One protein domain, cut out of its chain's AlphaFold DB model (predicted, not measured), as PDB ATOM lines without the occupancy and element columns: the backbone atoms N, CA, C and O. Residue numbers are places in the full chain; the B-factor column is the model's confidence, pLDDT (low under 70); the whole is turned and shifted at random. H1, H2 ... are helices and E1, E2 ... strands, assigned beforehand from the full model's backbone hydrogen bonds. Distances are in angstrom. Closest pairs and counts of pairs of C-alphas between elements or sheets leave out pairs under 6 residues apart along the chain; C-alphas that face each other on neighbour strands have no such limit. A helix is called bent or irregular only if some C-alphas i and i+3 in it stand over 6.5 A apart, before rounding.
ATOM      1  N   ASP A   2     -31.494 115.700  72.212       87.50
ATOM      2  CA  ASP A   2     -30.974 115.874  70.853       87.50
ATOM      3  C   ASP A   2     -31.228 114.605  70.018       87.50
ATOM      4  O   ASP A   2     -31.410 113.510  70.561       87.50
ATOM      5  N   PHE A   3     -31.259 114.749  68.696       88.50
ATOM      6  CA  PHE A   3     -31.425 113.658  67.748       88.50
ATOM      7  C   PHE A   3     -30.421 112.527  67.976       88.50
ATOM      8  O   PHE A   3     -30.806 111.366  67.869       88.50
ATOM      9  N   ASP A   4     -29.171 112.832  68.321       89.56
ATOM     10  CA  ASP A   4     -28.141 111.806  68.505       89.56
ATOM     11  C   ASP A   4     -28.428 110.960  69.754       89.56
ATOM     12  O   ASP A   4     -28.312 109.733  69.736       89.56
ATOM     13  N   GLN A   5     -28.917 111.592  70.827       93.56
ATOM     14  CA  GLN A   5     -29.394 110.885  72.020       93.56
ATOM     15  C   GLN A   5     -30.603 110.003  71.696       93.56
ATOM     16  O   GLN A   5     -30.648 108.842  72.105       93.56
ATOM     17  N   PHE A   6     -31.564 110.537  70.936       93.25
ATOM     18  CA  PHE A   6     -32.739 109.784  70.507       93.25
ATOM     19  C   PHE A   6     -32.352 108.569  69.653       93.25
ATOM     20  O   PHE A   6     -32.814 107.457  69.913       93.25
ATOM     21  N   TYR A   7     -31.453 108.751  68.685       95.62
ATOM     22  CA  TYR A   7     -30.949 107.672  67.843       95.62
ATOM     23  C   TYR A   7     -30.248 106.593  68.672       95.62
ATOM     24  O   TYR A   7     -30.566 105.413  68.528       95.62
ATOM     25  N   ASN A   8     -29.361 106.980  69.593       95.81
ATOM     26  CA  ASN A   8     -28.651 106.042  70.467       95.81
ATOM     27  C   ASN A   8     -29.604 105.252  71.373       95.81
ATOM     28  O   ASN A   8     -29.422 104.045  71.576       95.81
ATOM     29  N   GLN A   9     -30.656 105.903  71.875       95.81
ATOM     30  CA  GLN A   9     -31.699 105.233  72.644       95.81
ATOM     31  C   GLN A   9     -32.446 104.208  71.782       95.81
ATOM     32  O   GLN A   9     -32.558 103.045  72.177       95.81
ATOM     33  N   VAL A  10     -32.911 104.604  70.592       96.81
ATOM     34  CA  VAL A  10     -33.592 103.702  69.648       96.81
ATOM     35  C   VAL A  10     -32.673 102.550  69.236       96.81
ATOM     36  O   VAL A  10     -33.125 101.408  69.147       96.81
ATOM     37  N   HIS A  11     -31.381 102.808  69.029       97.56
ATOM     38  CA  HIS A  11     -30.388 101.793  68.693       97.56
ATOM     39  C   HIS A  11     -30.254 100.741  69.789       97.56
ATOM     40  O   HIS A  11     -30.447  99.552  69.530       97.56
ATOM     41  N   THR A  12     -30.024 101.183  71.024       97.50
ATOM     42  CA  THR A  12     -29.917 100.300  72.194       97.50
ATOM     43  C   THR A  12     -31.182  99.458  72.365       97.50
ATOM     44  O   THR A  12     -31.113  98.243  72.545       97.50
ATOM     45  N   GLN A  13     -32.350 100.082  72.224       96.88
ATOM     46  CA  GLN A  13     -33.646  99.413  72.326       96.88
ATOM     47  C   GLN A  13     -33.907  98.416  71.188       96.88
ATOM     48  O   GLN A  13     -34.426  97.326  71.434       96.88
ATOM     49  N   THR A  14     -33.470  98.730  69.964       96.69
ATOM     50  CA  THR A  14     -33.507  97.801  68.820       96.69
ATOM     51  C   THR A  14     -32.686  96.549  69.124       96.69
ATOM     52  O   THR A  14     -33.176  95.434  68.953       96.69
ATOM     53  N   LEU A  15     -31.454  96.717  69.623       96.62
ATOM     54  CA  LEU A  15     -30.587  95.594  69.992       96.62
ATOM     55  C   LEU A  15     -31.143  94.789  71.171       96.62
ATOM     56  O   LEU A  15     -30.934  93.585  71.234       96.62
ATOM     57  N   ALA A  16     -31.882  95.412  72.085       96.50
ATOM     58  CA  ALA A  16     -32.544  94.720  73.188       96.50
ATOM     59  C   ALA A  16     -33.889  94.070  72.799       96.50
ATOM     60  O   ALA A  16     -34.516  93.447  73.650       96.50
ATOM     61  N   ARG A  17     -34.353  94.217  71.545       94.25
ATOM     62  CA  ARG A  17     -35.694  93.799  71.076       94.25
ATOM     63  C   ARG A  17     -36.840  94.449  71.866       94.25
ATOM     64  O   ARG A  17     -37.969  93.970  71.859       94.25
ATOM     65  N   ASN A  18     -36.557  95.574  72.515       95.25
ATOM     66  CA  ASN A  18     -37.522  96.362  73.266       95.25
ATOM     67  C   ASN A  18     -37.921  97.579  72.431       95.25
ATOM     68  O   ASN A  18     -37.461  98.687  72.677       95.25
ATOM     69  N   PHE A  19     -38.679  97.351  71.362       94.62
ATOM     70  CA  PHE A  19     -38.866  98.347  70.311       94.62
ATOM     71  C   PHE A  19     -39.648  99.594  70.756       94.62
ATOM     72  O   PHE A  19     -40.759  99.494  71.283       94.62
ATOM     73  N   VAL A  20     -39.116 100.777  70.419       93.62
ATOM     74  CA  VAL A  20     -39.839 102.054  70.519       93.62
ATOM     75  C   VAL A  20     -41.018 102.052  69.547       93.62
ATOM     76  O   VAL A  20     -40.941 101.479  68.458       93.62
ATOM     77  N   ARG A  21     -42.103 102.745  69.908       94.44
ATOM     78  CA  ARG A  21     -43.229 103.001  69.008       94.44
ATOM     79  C   ARG A  21     -43.412 104.490  68.745       94.44
ATOM     80  O   ARG A  21     -43.403 105.294  69.670       94.44
ATOM     81  N   PHE A  22     -43.662 104.837  67.488       92.12
ATOM     82  CA  PHE A  22     -44.077 106.168  67.059       92.12
ATOM     83  C   PHE A  22     -45.330 106.040  66.198       92.12
ATOM     84  O   PHE A  22     -45.325 105.322  65.198       92.12
ATOM     85  N   ARG A  23     -46.423 106.703  66.600       89.69
ATOM     86  CA  ARG A  23     -47.735 106.599  65.930       89.69
ATOM     87  C   ARG A  23     -48.120 105.141  65.629       89.69
ATOM     88  O   ARG A  23     -48.424 104.784  64.498       89.69
ATOM     89  N   HIS A  24     -48.035 104.293  66.655       92.31
ATOM     90  CA  HIS A  24     -48.302 102.845  66.616       92.31
ATOM     91  C   HIS A  24     -47.332 101.981  65.794       92.31
ATOM     92  O   HIS A  24     -47.394 100.757  65.913       92.31
ATOM     93  N   ARG A  25     -46.399 102.573  65.042       94.62
ATOM     94  CA  ARG A  25     -45.389 101.844  64.265       94.62
ATOM     95  C   ARG A  25     -44.131 101.625  65.090       94.62
ATOM     96  O   ARG A  25     -43.715 102.511  65.833       94.62
ATOM     97  N   ILE A  26     -43.533 100.445  64.953       97.25
ATOM     98  CA  ILE A  26     -42.221 100.144  65.536       97.25
ATOM     99  C   ILE A  26     -41.176 101.062  64.900       97.25
ATOM    100  O   ILE A  26     -41.212 101.268  63.692       97.25
ATOM    101  N   VAL A  27     -40.258 101.589  65.705       97.56
ATOM    102  CA  VAL A  27     -39.107 102.370  65.248       97.56
ATOM    103  C   VAL A  27     -37.830 101.622  65.598       97.56
ATOM    104  O   VAL A  27     -37.630 101.220  66.746       97.56
ATOM    105  N   VAL A  28     -36.959 101.455  64.609       97.69
ATOM    106  CA  VAL A  28     -35.641 100.839  64.761       97.69
ATOM    107  C   VAL A  28     -34.547 101.756  64.235       97.69
ATOM    108  O   VAL A  28     -34.779 102.627  63.400       97.69
ATOM    109  N   SER A  29     -33.326 101.556  64.715       97.19
ATOM    110  CA  SER A  29     -32.138 102.168  64.108       97.19
ATOM    111  C   SER A  29     -31.697 101.358  62.888       97.19
ATOM    112  O   SER A  29     -31.828 100.133  62.897       97.19
ATOM    113  N   ARG A  30     -31.135 102.000  61.859       95.38
ATOM    114  CA  ARG A  30     -30.600 101.303  60.677       95.38
ATOM    115  C   ARG A  30     -29.525 100.281  61.059       95.38
ATOM    116  O   ARG A  30     -29.591  99.121  60.655       95.38
ATOM    117  N   GLU A  31     -28.584 100.672  61.906       94.94
ATOM    118  CA  GLU A  31     -27.474  99.843  62.370       94.94
ATOM    119  C   GLU A  31     -27.977  98.658  63.199       94.94
ATOM    120  O   GLU A  31     -27.482  97.540  63.057       94.94
ATOM    121  N   GLY A  32     -28.993  98.882  64.036       95.75
ATOM    122  CA  GLY A  32     -29.643  97.820  64.798       95.75
ATOM    123  C   GLY A  32     -30.412  96.865  63.890       95.75
ATOM    124  O   GLY A  32     -30.257  95.654  64.015       95.75
ATOM    125  N   TYR A  33     -31.169  97.396  62.926       95.50
ATOM    126  CA  TYR A  33     -31.922  96.612  61.948       95.50
ATOM    127  C   TYR A  33     -31.017  95.659  61.163       95.50
ATOM    128  O   TYR A  33     -31.344  94.482  61.031       95.50
ATOM    129  N   HIS A  34     -29.840  96.105  60.707       93.69
ATOM    130  CA  HIS A  34     -28.913  95.228  59.982       93.69
ATOM    131  C   HIS A  34     -28.402  94.044  60.813       93.69
ATOM    132  O   HIS A  34     -28.135  92.992  60.230       93.69
ATOM    133  N   ARG A  35     -28.342  94.178  62.145       95.88
ATOM    134  CA  ARG A  35     -27.926  93.117  63.077       95.88
ATOM    135  C   ARG A  35     -29.039  92.130  63.441       95.88
ATOM    136  O   ARG A  35     -28.753  91.118  64.075       95.88
ATOM    137  N   LEU A  36     -30.286  92.400  63.059       95.38
ATOM    138  CA  LEU A  36     -31.398  91.478  63.284       95.38
ATOM    139  C   LEU A  36     -31.316  90.265  62.349       95.38
ATOM    140  O   LEU A  36     -30.836  90.357  61.208       95.38
ATOM    141  N   SER A  37     -31.823  89.132  62.828       96.38
ATOM    142  CA  SER A  37     -31.961  87.916  62.029       96.38
ATOM    143  C   SER A  37     -32.938  88.123  60.860       96.38
ATOM    144  O   SER A  37     -33.808  88.997  60.927       96.38
ATOM    145  N   PRO A  38     -32.852  87.317  59.786       96.25
ATOM    146  CA  PRO A  38     -33.789  87.407  58.663       96.25
ATOM    147  C   PRO A  38     -35.262  87.318  59.086       96.25
ATOM    148  O   PRO A  38     -36.079  88.103  58.616       96.25
ATOM    149  N   LYS A  39     -35.584  86.438  60.045       96.25
ATOM    150  CA  LYS A  39     -36.945  86.270  60.575       96.25
ATOM    151  C   LYS A  39     -37.445  87.516  61.313       96.25
ATOM    152  O   LYS A  39     -38.585  87.924  61.131       96.25
ATOM    153  N   GLU A  40     -36.597  88.144  62.130       95.44
ATOM    154  CA  GLU A  40     -36.943  89.405  62.808       95.44
ATOM    155  C   GLU A  40     -37.166  90.536  61.793       95.44
ATOM    156  O   GLU A  40     -38.120  91.305  61.923       95.44
ATOM    157  N   LYS A  41     -36.321  90.619  60.757       96.00
ATOM    158  CA  LYS A  41     -36.476  91.603  59.674       96.00
ATOM    159  C   LYS A  41     -37.793  91.410  58.931       96.00
ATOM    160  O   LYS A  41     -38.489  92.387  58.688       96.00
ATOM    161  N   GLU A  42     -38.161  90.170  58.620       96.81
ATOM    162  CA  GLU A  42     -39.418  89.855  57.938       96.81
ATOM    163  C   GLU A  42     -40.641  90.337  58.727       96.81
ATOM    164  O   GLU A  42     -41.505  91.008  58.161       96.81
ATOM    165  N   VAL A  43     -40.668  90.110  60.043       96.25
ATOM    166  CA  VAL A  43     -41.736  90.625  60.917       96.25
ATOM    167  C   VAL A  43     -41.802  92.156  60.867       96.25
ATOM    168  O   VAL A  43     -42.879  92.728  60.703       96.25
ATOM    169  N   LEU A  44     -40.661  92.843  60.966       96.69
ATOM    170  CA  LEU A  44     -40.619  94.309  60.890       96.69
ATOM    171  C   LEU A  44     -41.058  94.843  59.520       96.69
ATOM    172  O   LEU A  44     -41.709  95.888  59.454       96.69
ATOM    173  N   ASN A  45     -40.741  94.123  58.446       95.69
ATOM    174  CA  ASN A  45     -41.144  94.465  57.085       95.69
ATOM    175  C   ASN A  45     -42.662  94.335  56.902       95.69
ATOM    176  O   ASN A  45     -43.282  95.247  56.362       95.69
ATOM    177  N   GLN A  46     -43.267  93.253  57.408       95.81
ATOM    178  CA  GLN A  46     -44.721  93.035  57.373       95.81
ATOM    179  C   GLN A  46     -45.488  94.089  58.179       95.81
ATOM    180  O   GLN A  46     -46.579  94.502  57.798       95.81
ATOM    181  N   LEU A  47     -44.905  94.559  59.283       95.12
ATOM    182  CA  LEU A  47     -45.488  95.612  60.116       95.12
ATOM    183  C   LEU A  47     -45.224  97.025  59.583       95.12
ATOM    184  O   LEU A  47     -45.615  97.997  60.234       95.12
ATOM    185  N   HIS A  48     -44.534  97.152  58.444       95.31
ATOM    186  CA  HIS A  48     -44.050  98.423  57.922       95.31
ATOM    187  C   HIS A  48     -43.398  99.252  59.033       95.31
ATOM    188  O   HIS A  48     -43.805 100.384  59.308       95.31
ATOM    189  N   ALA A  49     -42.425  98.689  59.743       97.25
ATOM    190  CA  ALA A  49     -41.717  99.442  60.767       97.25
ATOM    191  C   ALA A  49     -40.970 100.644  60.155       97.25
ATOM    192  O   ALA A  49     -40.748 100.745  58.945       97.25
ATOM    193  N   LEU A  50     -40.647 101.601  61.012       97.62
ATOM    194  CA  LEU A  50     -39.893 102.799  60.693       97.62
ATOM    195  C   LEU A  50     -38.425 102.565  61.027       97.62
ATOM    196  O   LEU A  50     -38.106 101.988  62.064       97.62
ATOM    197  N   VAL A  51     -37.536 103.049  60.174       97.25
ATOM    198  CA  VAL A  51     -36.091 102.942  60.357       97.25
ATOM    199  C   VAL A  51     -35.460 104.326  60.349       97.25
ATOM    200  O   VAL A  51     -35.669 105.111  59.424       97.25
ATOM    201  N   LEU A  52     -34.709 104.634  61.404       97.25
ATOM    202  CA  LEU A  52     -33.916 105.853  61.503       97.25
ATOM    203  C   LEU A  52     -32.603 105.671  60.752       97.25
ATOM    204  O   LEU A  52     -31.848 104.739  61.039       97.25
ATOM    205  N   VAL A  53     -32.330 106.584  59.826       96.62
ATOM    206  CA  VAL A  53     -31.114 106.611  59.012       96.62
ATOM    207  C   VAL A  53     -30.418 107.943  59.245       96.62
ATOM    208  O   VAL A  53     -30.873 108.981  58.768       96.62
ATOM    209  N   PHE A  54     -29.351 107.919  60.038       96.31
ATOM    210  CA  PHE A  54     -28.522 109.087  60.331       96.31
ATOM    211  C   PHE A  54     -27.190 108.873  59.621       96.31
ATOM    212  O   PHE A  54     -26.483 107.911  59.913       96.31
ATOM    213  N   SER A  55     -26.896 109.675  58.602       95.75
ATOM    214  CA  SER A  55     -25.763 109.430  57.703       95.75
ATOM    215  C   SER A  55     -25.412 110.682  56.899       95.75
ATOM    216  O   SER A  55     -26.046 111.717  57.073       95.75
ATOM    217  N   LYS A  56     -24.423 110.589  56.009       96.69
ATOM    218  CA  LYS A  56     -24.073 111.650  55.055       96.69
ATOM    219  C   LYS A  56     -24.625 111.332  53.678       96.69
ATOM    220  O   LYS A  56     -24.663 110.155  53.311       96.69
ATOM    221  N   ILE A  57     -25.012 112.349  52.914       95.69
ATOM    222  CA  ILE A  57     -25.335 112.179  51.493       95.69
ATOM    223  C   ILE A  57     -24.043 111.824  50.752       95.69
ATOM    224  O   ILE A  57     -23.067 112.560  50.833       95.69
ATOM    225  N   SER A  58     -24.024 110.703  50.035       95.94
ATOM    226  CA  SER A  58     -22.876 110.306  49.208       95.94
ATOM    227  C   SER A  58     -23.117 110.528  47.718       95.94
ATOM    228  O   SER A  58     -22.167 110.748  46.972       95.94
ATOM    229  N   TRP A  59     -24.374 110.464  47.266       92.31
ATOM    230  CA  TRP A  59     -24.720 110.614  45.852       92.31
ATOM    231  C   TRP A  59     -26.204 110.954  45.644       92.31
ATOM    232  O   TRP A  59     -27.051 110.512  46.422       92.31
ATOM    233  N   PHE A  60     -26.533 111.650  44.550       85.00
ATOM    234  CA  PHE A  60     -27.908 111.879  44.083       85.00
ATOM    235  C   PHE A  60     -28.227 110.938  42.918       85.00
ATOM    236  O   PHE A  60     -27.643 111.043  41.843       85.00
ATOM    237  N   ILE A  61     -29.122 109.976  43.141       75.19
ATOM    238  CA  ILE A  61     -29.362 108.862  42.212       75.19
ATOM    239  C   ILE A  61     -30.352 109.256  41.115       75.19
ATOM    240  O   ILE A  61     -30.149 108.911  39.954       75.19
ATOM    241  N   TYR A  62     -31.449 109.927  41.476       73.06
ATOM    242  CA  TYR A  62     -32.551 110.168  40.546       73.06
ATOM    243  C   TYR A  62     -33.413 111.358  40.968       73.06
ATOM    244  O   TYR A  62     -33.733 111.508  42.149       73.06
ATOM    245  N   PHE A  63     -33.813 112.162  39.984       70.56
ATOM    246  CA  PHE A  63     -34.816 113.217  40.097       70.56
ATOM    247  C   PHE A  63     -35.899 112.961  39.047       70.56
ATOM    248  O   PHE A  63     -35.604 112.892  37.853       70.56
ATOM    249  N   ASN A  64     -37.144 112.811  39.489       68.12
ATOM    250  CA  ASN A  64     -38.312 112.782  38.611       68.12
ATOM    251  C   ASN A  64     -39.480 113.445  39.319       68.12
ATOM    252  O   ASN A  64     -39.777 113.124  40.471       68.12
ATOM    253  N   GLU A  65     -40.179 114.311  38.593       64.62
ATOM    254  CA  GLU A  65     -41.350 115.020  39.090       64.62
ATOM    255  C   GLU A  65     -42.427 114.096  39.682       64.62
ATOM    256  O   GLU A  65     -43.105 114.462  40.639       64.62
ATOM    257  N   GLN A  66     -42.548 112.868  39.169       70.88
ATOM    258  CA  GLN A  66     -43.531 111.877  39.617       70.88
ATOM    259  C   GLN A  66     -43.014 110.931  40.710       70.88
ATOM    260  O   GLN A  66     -43.813 110.346  41.438       70.88
ATOM    261  N   SER A  67     -41.696 110.733  40.817       69.75
ATOM    262  CA  SER A  67     -41.100 109.716  41.705       69.75
ATOM    263  C   SER A  67     -40.295 110.301  42.866       69.75
ATOM    264  O   SER A  67     -39.865 109.550  43.738       69.75
ATOM    265  N   GLY A  68     -40.108 111.620  42.913       86.94
ATOM    266  CA  GLY A  68     -39.374 112.296  43.975       86.94
ATOM    267  C   GLY A  68     -37.859 112.278  43.774       86.94
ATOM    268  O   GLY A  68     -37.369 112.333  42.643       86.94
ATOM    269  N   VAL A  69     -37.121 112.249  44.885       92.38
ATOM    270  CA  VAL A  69     -35.658 112.396  44.918       92.38
ATOM    271  C   VAL A  69     -35.022 111.198  45.605       92.38
ATOM    272  O   VAL A  69     -35.297 110.922  46.774       92.38
ATOM    273  N   GLY A  70     -34.158 110.497  44.876       93.44
ATOM    274  CA  GLY A  70     -33.364 109.386  45.392       93.44
ATOM    275  C   GLY A  70     -31.955 109.832  45.767       93.44
ATOM    276  O   GLY A  70     -31.259 110.429  44.945       93.44
ATOM    277  N   ILE A  71     -31.507 109.488  46.971       94.50
ATOM    278  CA  ILE A  71     -30.128 109.705  47.423       94.50
ATOM    279  C   ILE A  71     -29.501 108.395  47.899       94.50
ATOM    280  O   ILE A  71     -30.180 107.516  48.431       94.50
ATOM    281  N   SER A  72     -28.187 108.286  47.747       94.56
ATOM    282  CA  SER A  72     -27.375 107.298  48.453       94.56
ATOM    283  C   SER A  72     -26.745 107.947  49.672       94.56
ATOM    284  O   SER A  72     -26.392 109.130  49.653       94.56
ATOM    285  N   THR A  73     -26.565 107.160  50.725       95.00
ATOM    286  CA  THR A  73     -25.848 107.593  51.923       95.00
ATOM    287  C   THR A  73     -24.469 106.953  52.034       95.00
ATOM    288  O   THR A  73     -24.206 105.905  51.437       95.00
ATOM    289  N   SER A  74     -23.583 107.539  52.839       95.06
ATOM    290  CA  SER A  74     -22.284 106.935  53.184       95.06
ATOM    291  C   SER A  74     -22.431 105.591  53.909       95.06
ATOM    292  O   SER A  74     -21.546 104.742  53.861       95.06
ATOM    293  N   ALA A  75     -23.595 105.350  54.513       91.50
ATOM    294  CA  ALA A  75     -24.003 104.070  55.075       91.50
ATOM    295  C   ALA A  75     -24.445 103.029  54.020       91.50
ATOM    296  O   ALA A  75     -24.924 101.959  54.403       91.50
ATOM    297  N   ASN A  76     -24.308 103.307  52.718       90.06
ATOM    298  CA  ASN A  76     -24.781 102.463  51.614       90.06
ATOM    299  C   ASN A  76     -26.290 102.160  51.698       90.06
ATOM    300  O   ASN A  76     -26.732 101.031  51.489       90.06
ATOM    301  N   SER A  77     -27.081 103.156  52.106       90.56
ATOM    302  CA  SER A  77     -28.546 103.094  52.064       90.56
ATOM    303  C   SER A  77     -29.047 103.932  50.894       90.56
ATOM    304  O   SER A  77     -28.563 105.046  50.700       90.56
ATOM    305  N   HIS A  78     -30.023 103.419  50.151       93.12
ATOM    306  CA  HIS A  78     -30.725 104.175  49.117       93.12
ATOM    307  C   HIS A  78     -32.039 104.672  49.703       93.12
ATOM    308  O   HIS A  78     -32.860 103.868  50.137       93.12
ATOM    309  N   LEU A  79     -32.192 105.989  49.784       94.75
ATOM    310  CA  LEU A  79     -33.339 106.640  50.404       94.75
ATOM    311  C   LEU A  79     -34.110 107.403  49.339       94.75
ATOM    312  O   LEU A  79     -33.506 108.128  48.546       94.75
ATOM    313  N   GLN A  80     -35.431 107.284  49.359       94.50
ATOM    314  CA  GLN A  80     -36.300 108.029  48.459       94.50
ATOM    315  C   GLN A  80     -37.196 108.977  49.250       94.50
ATOM    316  O   GLN A  80     -37.875 108.602  50.212       94.50
ATOM    317  N   PHE A  81     -37.174 110.234  48.831       94.31
ATOM    318  CA  PHE A  81     -37.946 111.321  49.403       94.31
ATOM    319  C   PHE A  81     -38.957 111.834  48.385       94.31
ATOM    320  O   PHE A  81     -38.759 111.738  47.176       94.31
ATOM    321  N   ASP A  82     -40.035 112.425  48.888       92.25
ATOM    322  CA  ASP A  82     -40.971 113.205  48.079       92.25
ATOM    323  C   ASP A  82     -40.250 114.371  47.377       92.25
ATOM    324  O   ASP A  82     -39.295 114.935  47.918       92.25
ATOM    325  N   ILE A  83     -40.724 114.761  46.188       89.94
ATOM    326  CA  ILE A  83     -40.125 115.832  45.378       89.94
ATOM    327  C   ILE A  83     -39.968 117.152  46.146       89.94
ATOM    328  O   ILE A  83     -39.024 117.899  45.908       89.94
ATOM    329  N   ARG A  84     -40.841 117.426  47.123       90.75
ATOM    330  CA  ARG A  84     -40.784 118.643  47.947       90.75
ATOM    331  C   ARG A  84     -39.480 118.789  48.734       90.75
ATOM    332  O   ARG A  84     -39.144 119.901  49.122       90.75
ATOM    333  N   TYR A  85     -38.746 117.699  48.963       92.50
ATOM    334  CA  TYR A  85     -37.439 117.742  49.620       92.50
ATOM    335  C   TYR A  85     -36.290 118.072  48.661       92.50
ATOM    336  O   TYR A  85     -35.163 118.196  49.128       92.50
ATOM    337  N   TYR A  86     -36.532 118.212  47.353       91.38
ATOM    338  CA  TYR A  86     -35.476 118.383  46.352       91.38
ATOM    339  C   TYR A  86     -34.548 119.555  46.646       91.38
ATOM    340  O   TYR A  86     -33.349 119.342  46.798       91.38
ATOM    341  N   GLU A  87     -35.098 120.763  46.770       91.50
ATOM    342  CA  GLU A  87     -34.298 121.968  47.009       91.50
ATOM    343  C   GLU A  87     -33.503 121.831  48.315       91.50
ATOM    344  O   GLU A  87     -32.296 122.028  48.326       91.50
ATOM    345  N   THR A  88     -34.140 121.348  49.388       94.19
ATOM    346  CA  THR A  88     -33.465 121.116  50.674       94.19
ATOM    347  C   THR A  88     -32.341 120.086  50.573       94.19
ATOM    348  O   THR A  88     -31.262 120.312  51.105       94.19
ATOM    349  N   LEU A  89     -32.566 118.952  49.906       93.69
ATOM    350  CA  LEU A  89     -31.543 117.921  49.731       93.69
ATOM    351  C   LEU A  89     -30.389 118.434  48.869       93.69
ATOM    352  O   LEU A  89     -29.236 118.164  49.191       93.69
ATOM    353  N   ARG A  90     -30.691 119.206  47.822       92.00
ATOM    354  CA  ARG A  90     -29.684 119.857  46.982       92.00
ATOM    355  C   ARG A  90     -28.832 120.835  47.794       92.00
ATOM    356  O   ARG A  90     -27.615 120.813  47.646       92.00
ATOM    357  N   ASP A  91     -29.454 121.626  48.666       93.31
ATOM    358  CA  ASP A  91     -28.770 122.612  49.509       93.31
ATOM    359  C   ASP A  91     -27.937 121.964  50.629       93.31
ATOM    360  O   ASP A  91     -26.902 122.497  51.013       93.31
ATOM    361  N   ILE A  92     -28.354 120.800  51.145       95.25
ATOM    362  CA  ILE A  92     -27.539 120.003  52.080       95.25
ATOM    363  C   ILE A  92     -26.231 119.560  51.412       95.25
ATOM    364  O   ILE A  92     -25.182 119.588  52.057       95.25
ATOM    365  N   GLY A  93     -26.305 119.186  50.132       92.81
ATOM    366  CA  GLY A  93     -25.155 118.802  49.323       92.81
ATOM    367  C   GLY A  93     -24.589 117.419  49.654       92.81
ATOM    368  O   GLY A  93     -24.979 116.757  50.616       92.81
ATOM    369  N   ILE A  94     -23.656 116.965  48.814       94.38
ATOM    370  CA  ILE A  94     -22.838 115.776  49.100       94.38
ATOM    371  C   ILE A  94     -22.005 116.060  50.362       94.38
ATOM    372  O   ILE A  94     -21.623 117.199  50.605       94.38
ATOM    373  N   ASP A  95     -21.774 115.034  51.179       95.00
ATOM    374  CA  ASP A  95     -21.131 115.079  52.502       95.00
ATOM    375  C   ASP A  95     -21.912 115.797  53.615       95.00
ATOM    376  O   ASP A  95     -21.550 115.663  54.794       95.00
ATOM    377  N   GLY A  96     -23.023 116.463  53.286       94.94
ATOM    378  CA  GLY A  96     -23.960 117.009  54.260       94.94
ATOM    379  C   GLY A  96     -24.614 115.910  55.105       94.94
ATOM    380  O   GLY A  96     -24.918 114.812  54.621       94.94
ATOM    381  N   ASP A  97     -24.814 116.190  56.394       95.44
ATOM    382  CA  ASP A  97     -25.416 115.239  57.327       95.44
ATOM    383  C   ASP A  97     -26.937 115.252  57.180       95.44
ATOM    384  O   ASP A  97     -27.577 116.306  57.165       95.44
ATOM    385  N   ILE A  98     -27.534 114.065  57.156       95.94
ATOM    386  CA  ILE A  98     -28.977 113.867  57.130       95.94
ATOM    387  C   ILE A  98     -29.429 112.959  58.263       95.94
ATOM    388  O   ILE A  98     -28.801 111.956  58.605       95.94
ATOM    389  N   LYS A  99     -30.582 113.306  58.822       96.62
ATOM    390  CA  LYS A  99     -31.312 112.523  59.811       96.62
ATOM    391  C   LYS A  99     -32.674 112.241  59.206       96.62
ATOM    392  O   LYS A  99     -33.497 113.144  59.086       96.62
ATOM    393  N   ALA A 100     -32.899 111.006  58.781       96.81
ATOM    394  CA  ALA A 100     -34.117 110.603  58.093       96.81
ATOM    395  C   ALA A 100     -34.835 109.484  58.843       96.81
ATOM    396  O   ALA A 100     -34.228 108.700  59.578       96.81
ATOM    397  N   MET A 101     -36.141 109.396  58.624       97.12
ATOM    398  CA  MET A 101     -36.947 108.251  59.029       97.12
ATOM    399  C   MET A 101     -37.660 107.694  57.811       97.12
ATOM    400  O   MET A 101     -38.404 108.412  57.145       97.12
ATOM    401  N   CYS A 102     -37.435 106.414  57.540       96.69
ATOM    402  CA  CYS A 102     -37.930 105.746  56.347       96.69
ATOM    403  C   CYS A 102     -38.816 104.554  56.701       96.69
ATOM    404  O   CYS A 102     -38.774 104.031  57.814       96.69
ATOM    405  N   VAL A 103     -39.634 104.129  55.747       96.00
ATOM    406  CA  VAL A 103     -40.495 102.951  55.883       96.00
ATOM    407  C   VAL A 103     -39.769 101.697  55.392       96.00
ATOM    408  O   VAL A 103     -39.208 101.685  54.298       96.00
ATOM    409  N   LEU A 104     -39.810 100.625  56.187       95.69
ATOM    410  CA  LEU A 104     -39.405  99.290  55.746       95.69
ATOM    411  C   LEU A 104     -40.461  98.650  54.822       95.69
ATOM    412  O   LEU A 104     -41.659  98.913  54.980       95.69
ATOM    413  N   PRO A 105     -40.044  97.764  53.898       92.81
ATOM    414  CA  PRO A 105     -38.671  97.271  53.701       92.81
ATOM    415  C   PRO A 105     -37.801  98.119  52.760       92.81
ATOM    416  O   PRO A 105     -36.591  97.915  52.724       92.81
ATOM    417  N   TYR A 106     -38.397  99.024  51.982       89.00
ATOM    418  CA  TYR A 106     -37.756  99.552  50.773       89.00
ATOM    419  C   TYR A 106     -37.022 100.877  50.950       89.00
ATOM    420  O   TYR A 106     -36.270 101.248  50.058       89.00
ATOM    421  N   PHE A 107     -37.210 101.580  52.072       91.06
ATOM    422  CA  PHE A 107     -36.662 102.930  52.263       91.06
ATOM    423  C   PHE A 107     -37.132 103.920  51.173       91.06
ATOM    424  O   PHE A 107     -36.499 104.942  50.918       91.06
ATOM    425  N   ASP A 108     -38.276 103.621  50.555       87.94
ATOM    426  CA  ASP A 108     -38.870 104.339  49.423       87.94
ATOM    427  C   ASP A 108     -39.737 105.536  49.863       87.94
ATOM    428  O   ASP A 108     -40.148 106.377  49.065       87.94
ATOM    429  N   LYS A 109     -40.052 105.596  51.159       92.88
ATOM    430  CA  LYS A 109     -40.874 106.635  51.782       92.88
ATOM    431  C   LYS A 109     -40.138 107.180  52.990       92.88
ATOM    432  O   LYS A 109     -40.296 106.667  54.102       92.88
ATOM    433  N   CYS A 110     -39.325 108.201  52.760       95.62
ATOM    434  CA  CYS A 110     -38.553 108.870  53.795       95.62
ATOM    435  C   CYS A 110     -39.098 110.264  54.112       95.62
ATOM    436  O   CYS A 110     -39.566 110.997  53.240       95.62
ATOM    437  N   ILE A 111     -38.993 110.639  55.385       95.56
ATOM    438  CA  ILE A 111     -39.132 112.021  55.838       95.56
ATOM    439  C   ILE A 111     -37.799 112.505  56.400       95.56
ATOM    440  O   ILE A 111     -37.100 111.760  57.094       95.56
ATOM    441  N   LEU A 112     -37.455 113.752  56.094       95.50
ATOM    442  CA  LEU A 112     -36.281 114.408  56.651       95.50
ATOM    443  C   LEU A 112     -36.636 114.948  58.041       95.50
ATOM    444  O   LEU A 112     -37.590 115.708  58.191       95.50
ATOM    445  N   LEU A 113     -35.896 114.521  59.061       94.81
ATOM    446  CA  LEU A 113     -36.086 114.945  60.451       94.81
ATOM    447  C   LEU A 113     -35.161 116.103  60.829       94.81
ATOM    448  O   LEU A 113     -35.528 116.957  61.629       94.81
ATOM    449  N   GLY A 114     -33.957 116.113  60.267       93.19
ATOM    450  CA  GLY A 114     -32.945 117.128  60.517       93.19
ATOM    451  C   GLY A 114     -31.777 116.965  59.557       93.19
ATOM    452  O   GLY A 114     -31.622 115.920  58.923       93.19
ATOM    453  N   PHE A 115     -30.969 118.008  59.439       93.94
ATOM    454  CA  PHE A 115     -29.832 118.026  58.531       93.94
ATOM    455  C   PHE A 115     -28.780 119.036  58.980       93.94
ATOM    456  O   PHE A 115     -29.058 119.922  59.793       93.94
ATOM    457  N   ARG A 116     -27.581 118.906  58.421       91.25
ATOM    458  CA  ARG A 116     -26.516 119.903  58.479       91.25
ATOM    459  C   ARG A 116     -25.904 120.014  57.087       91.25
ATOM    460  O   ARG A 116     -25.510 119.001  56.518       91.25
ATOM    461  N   MET A 117     -25.864 121.231  56.558       90.12
ATOM    462  CA  MET A 117     -25.226 121.518  55.270       90.12
ATOM    463  C   MET A 117     -23.710 121.299  55.366       90.12
ATOM    464  O   MET A 117     -23.144 121.426  56.461       90.12
ATOM    465  N   PHE A 118     -23.095 120.946  54.238       75.44
ATOM    466  CA  PHE A 118     -21.641 120.886  54.079       75.44
ATOM    467  C   PHE A 118     -21.005 122.283  54.118       75.44
ATOM    468  O   PHE A 118     -21.556 123.204  53.473       75.44
TER     469      PHE A 118
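What this domain is: This is residues 2 to 118 of the 118 residues of an uncharacterized protein of Helicobacter sp. MIT 05-5294 (UniProt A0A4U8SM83). One strongly twisted sheet of seven strands is built around the long, sharply bent strand E3: E6, with E7 next to it, pairs with E3 before the bend, E4, with E5 next to it, pairs with E3 after the bend, and the sheet curls round the helix H4, with E5 and E7 coming close at Phe 81 and Cys 110. At the other end of the molecule, the short hairpin E1 and E2 and the helices H1, H2 and H3 gather by the first part of E3. The printed part has 117 residues, with four named helices and seven named strands, which follow each other along the chain as H1, E1, E2, H2, H3, E3, E4, E5, H4, E6 and E7; the sheet is branched, with E2 and E3 parallel and its other neighbour pairs antiparallel, and the class is mixed, helices and strands. It is compact, with a radius of gyration of the C-alphas of 13.9 A and spans of 37 by 30 by 25 A.

How they stand to each other: H1, residues 3 to 15, is on the sheet at a height of 8.0 A and runs across the strands, at 84 degrees on the local plane to E2, residues 25 to 29; their closest C-alphas are those of His 11 and Ser 29, 4.9 A apart. E1, residues 20 to 22, makes a hairpin with E2, with N 22 and O 25 2.9 A apart. H2, residues 30 to 35, touches H1 at residues 11 to 15 alone, the same way at a shallow tilt of 17 degrees; their closest C-alphas, of Thr 14 and Gly 32, are 5.6 A apart. H3, residues 38 to 46, only grazes the sheet with residues 44 to 45. E2, H2, H3 and E3, residues 50 to 64, form a strand-helix-strand unit, parallel neighbour strands joined through helices, with a right-handed crossover; N 50 and O 26 are 2.8 A apart. E3 bends by 111 degrees at residue 56. E3, E4, residues 68 to 73, and E5, residues 78 to 81, form a meander, each strand the antiparallel neighbour of the one before, with N 61 and O 70 2.8 A apart and N 71 and O 79 2.9 A apart. H4, residues 83 to 92, is irregular, with C-alphas 84 and 87 7.3 A apart; its closest C-alpha pair with E4 is Ile 83 and Gly 68, 3.9 A. E6, residues 97 to 103, is antiparallel to E3, with N 53 and O 100 2.9 A apart, and makes a hairpin with E7, residues 110 to 116, with N 99 and O 114 2.8 A apart. In H1 and H3 every O i to N i+4 pair is within hydrogen-bond range; in H2 1 of 2 and in H4 4 of 6 are.

Where its parts are: H1 begins at C-alpha 3, (-31.425, 113.658, 67.748), and is 18.2 A long. E3 measures 24.3 A, E6 19.5 A, E7 17.0 A and E4 16.4 A. E7 ends at C-alpha 116, (-26.516, 119.903, 58.479).

The domain as a whole: The C-alphas farthest apart, of Ala 16 and Glu 65, are 40.6 A from each other. The printed part has no cut and no long link. The mean pLDDT of the printed part is 92.7; residues 64 to 65 and 67 are under 70.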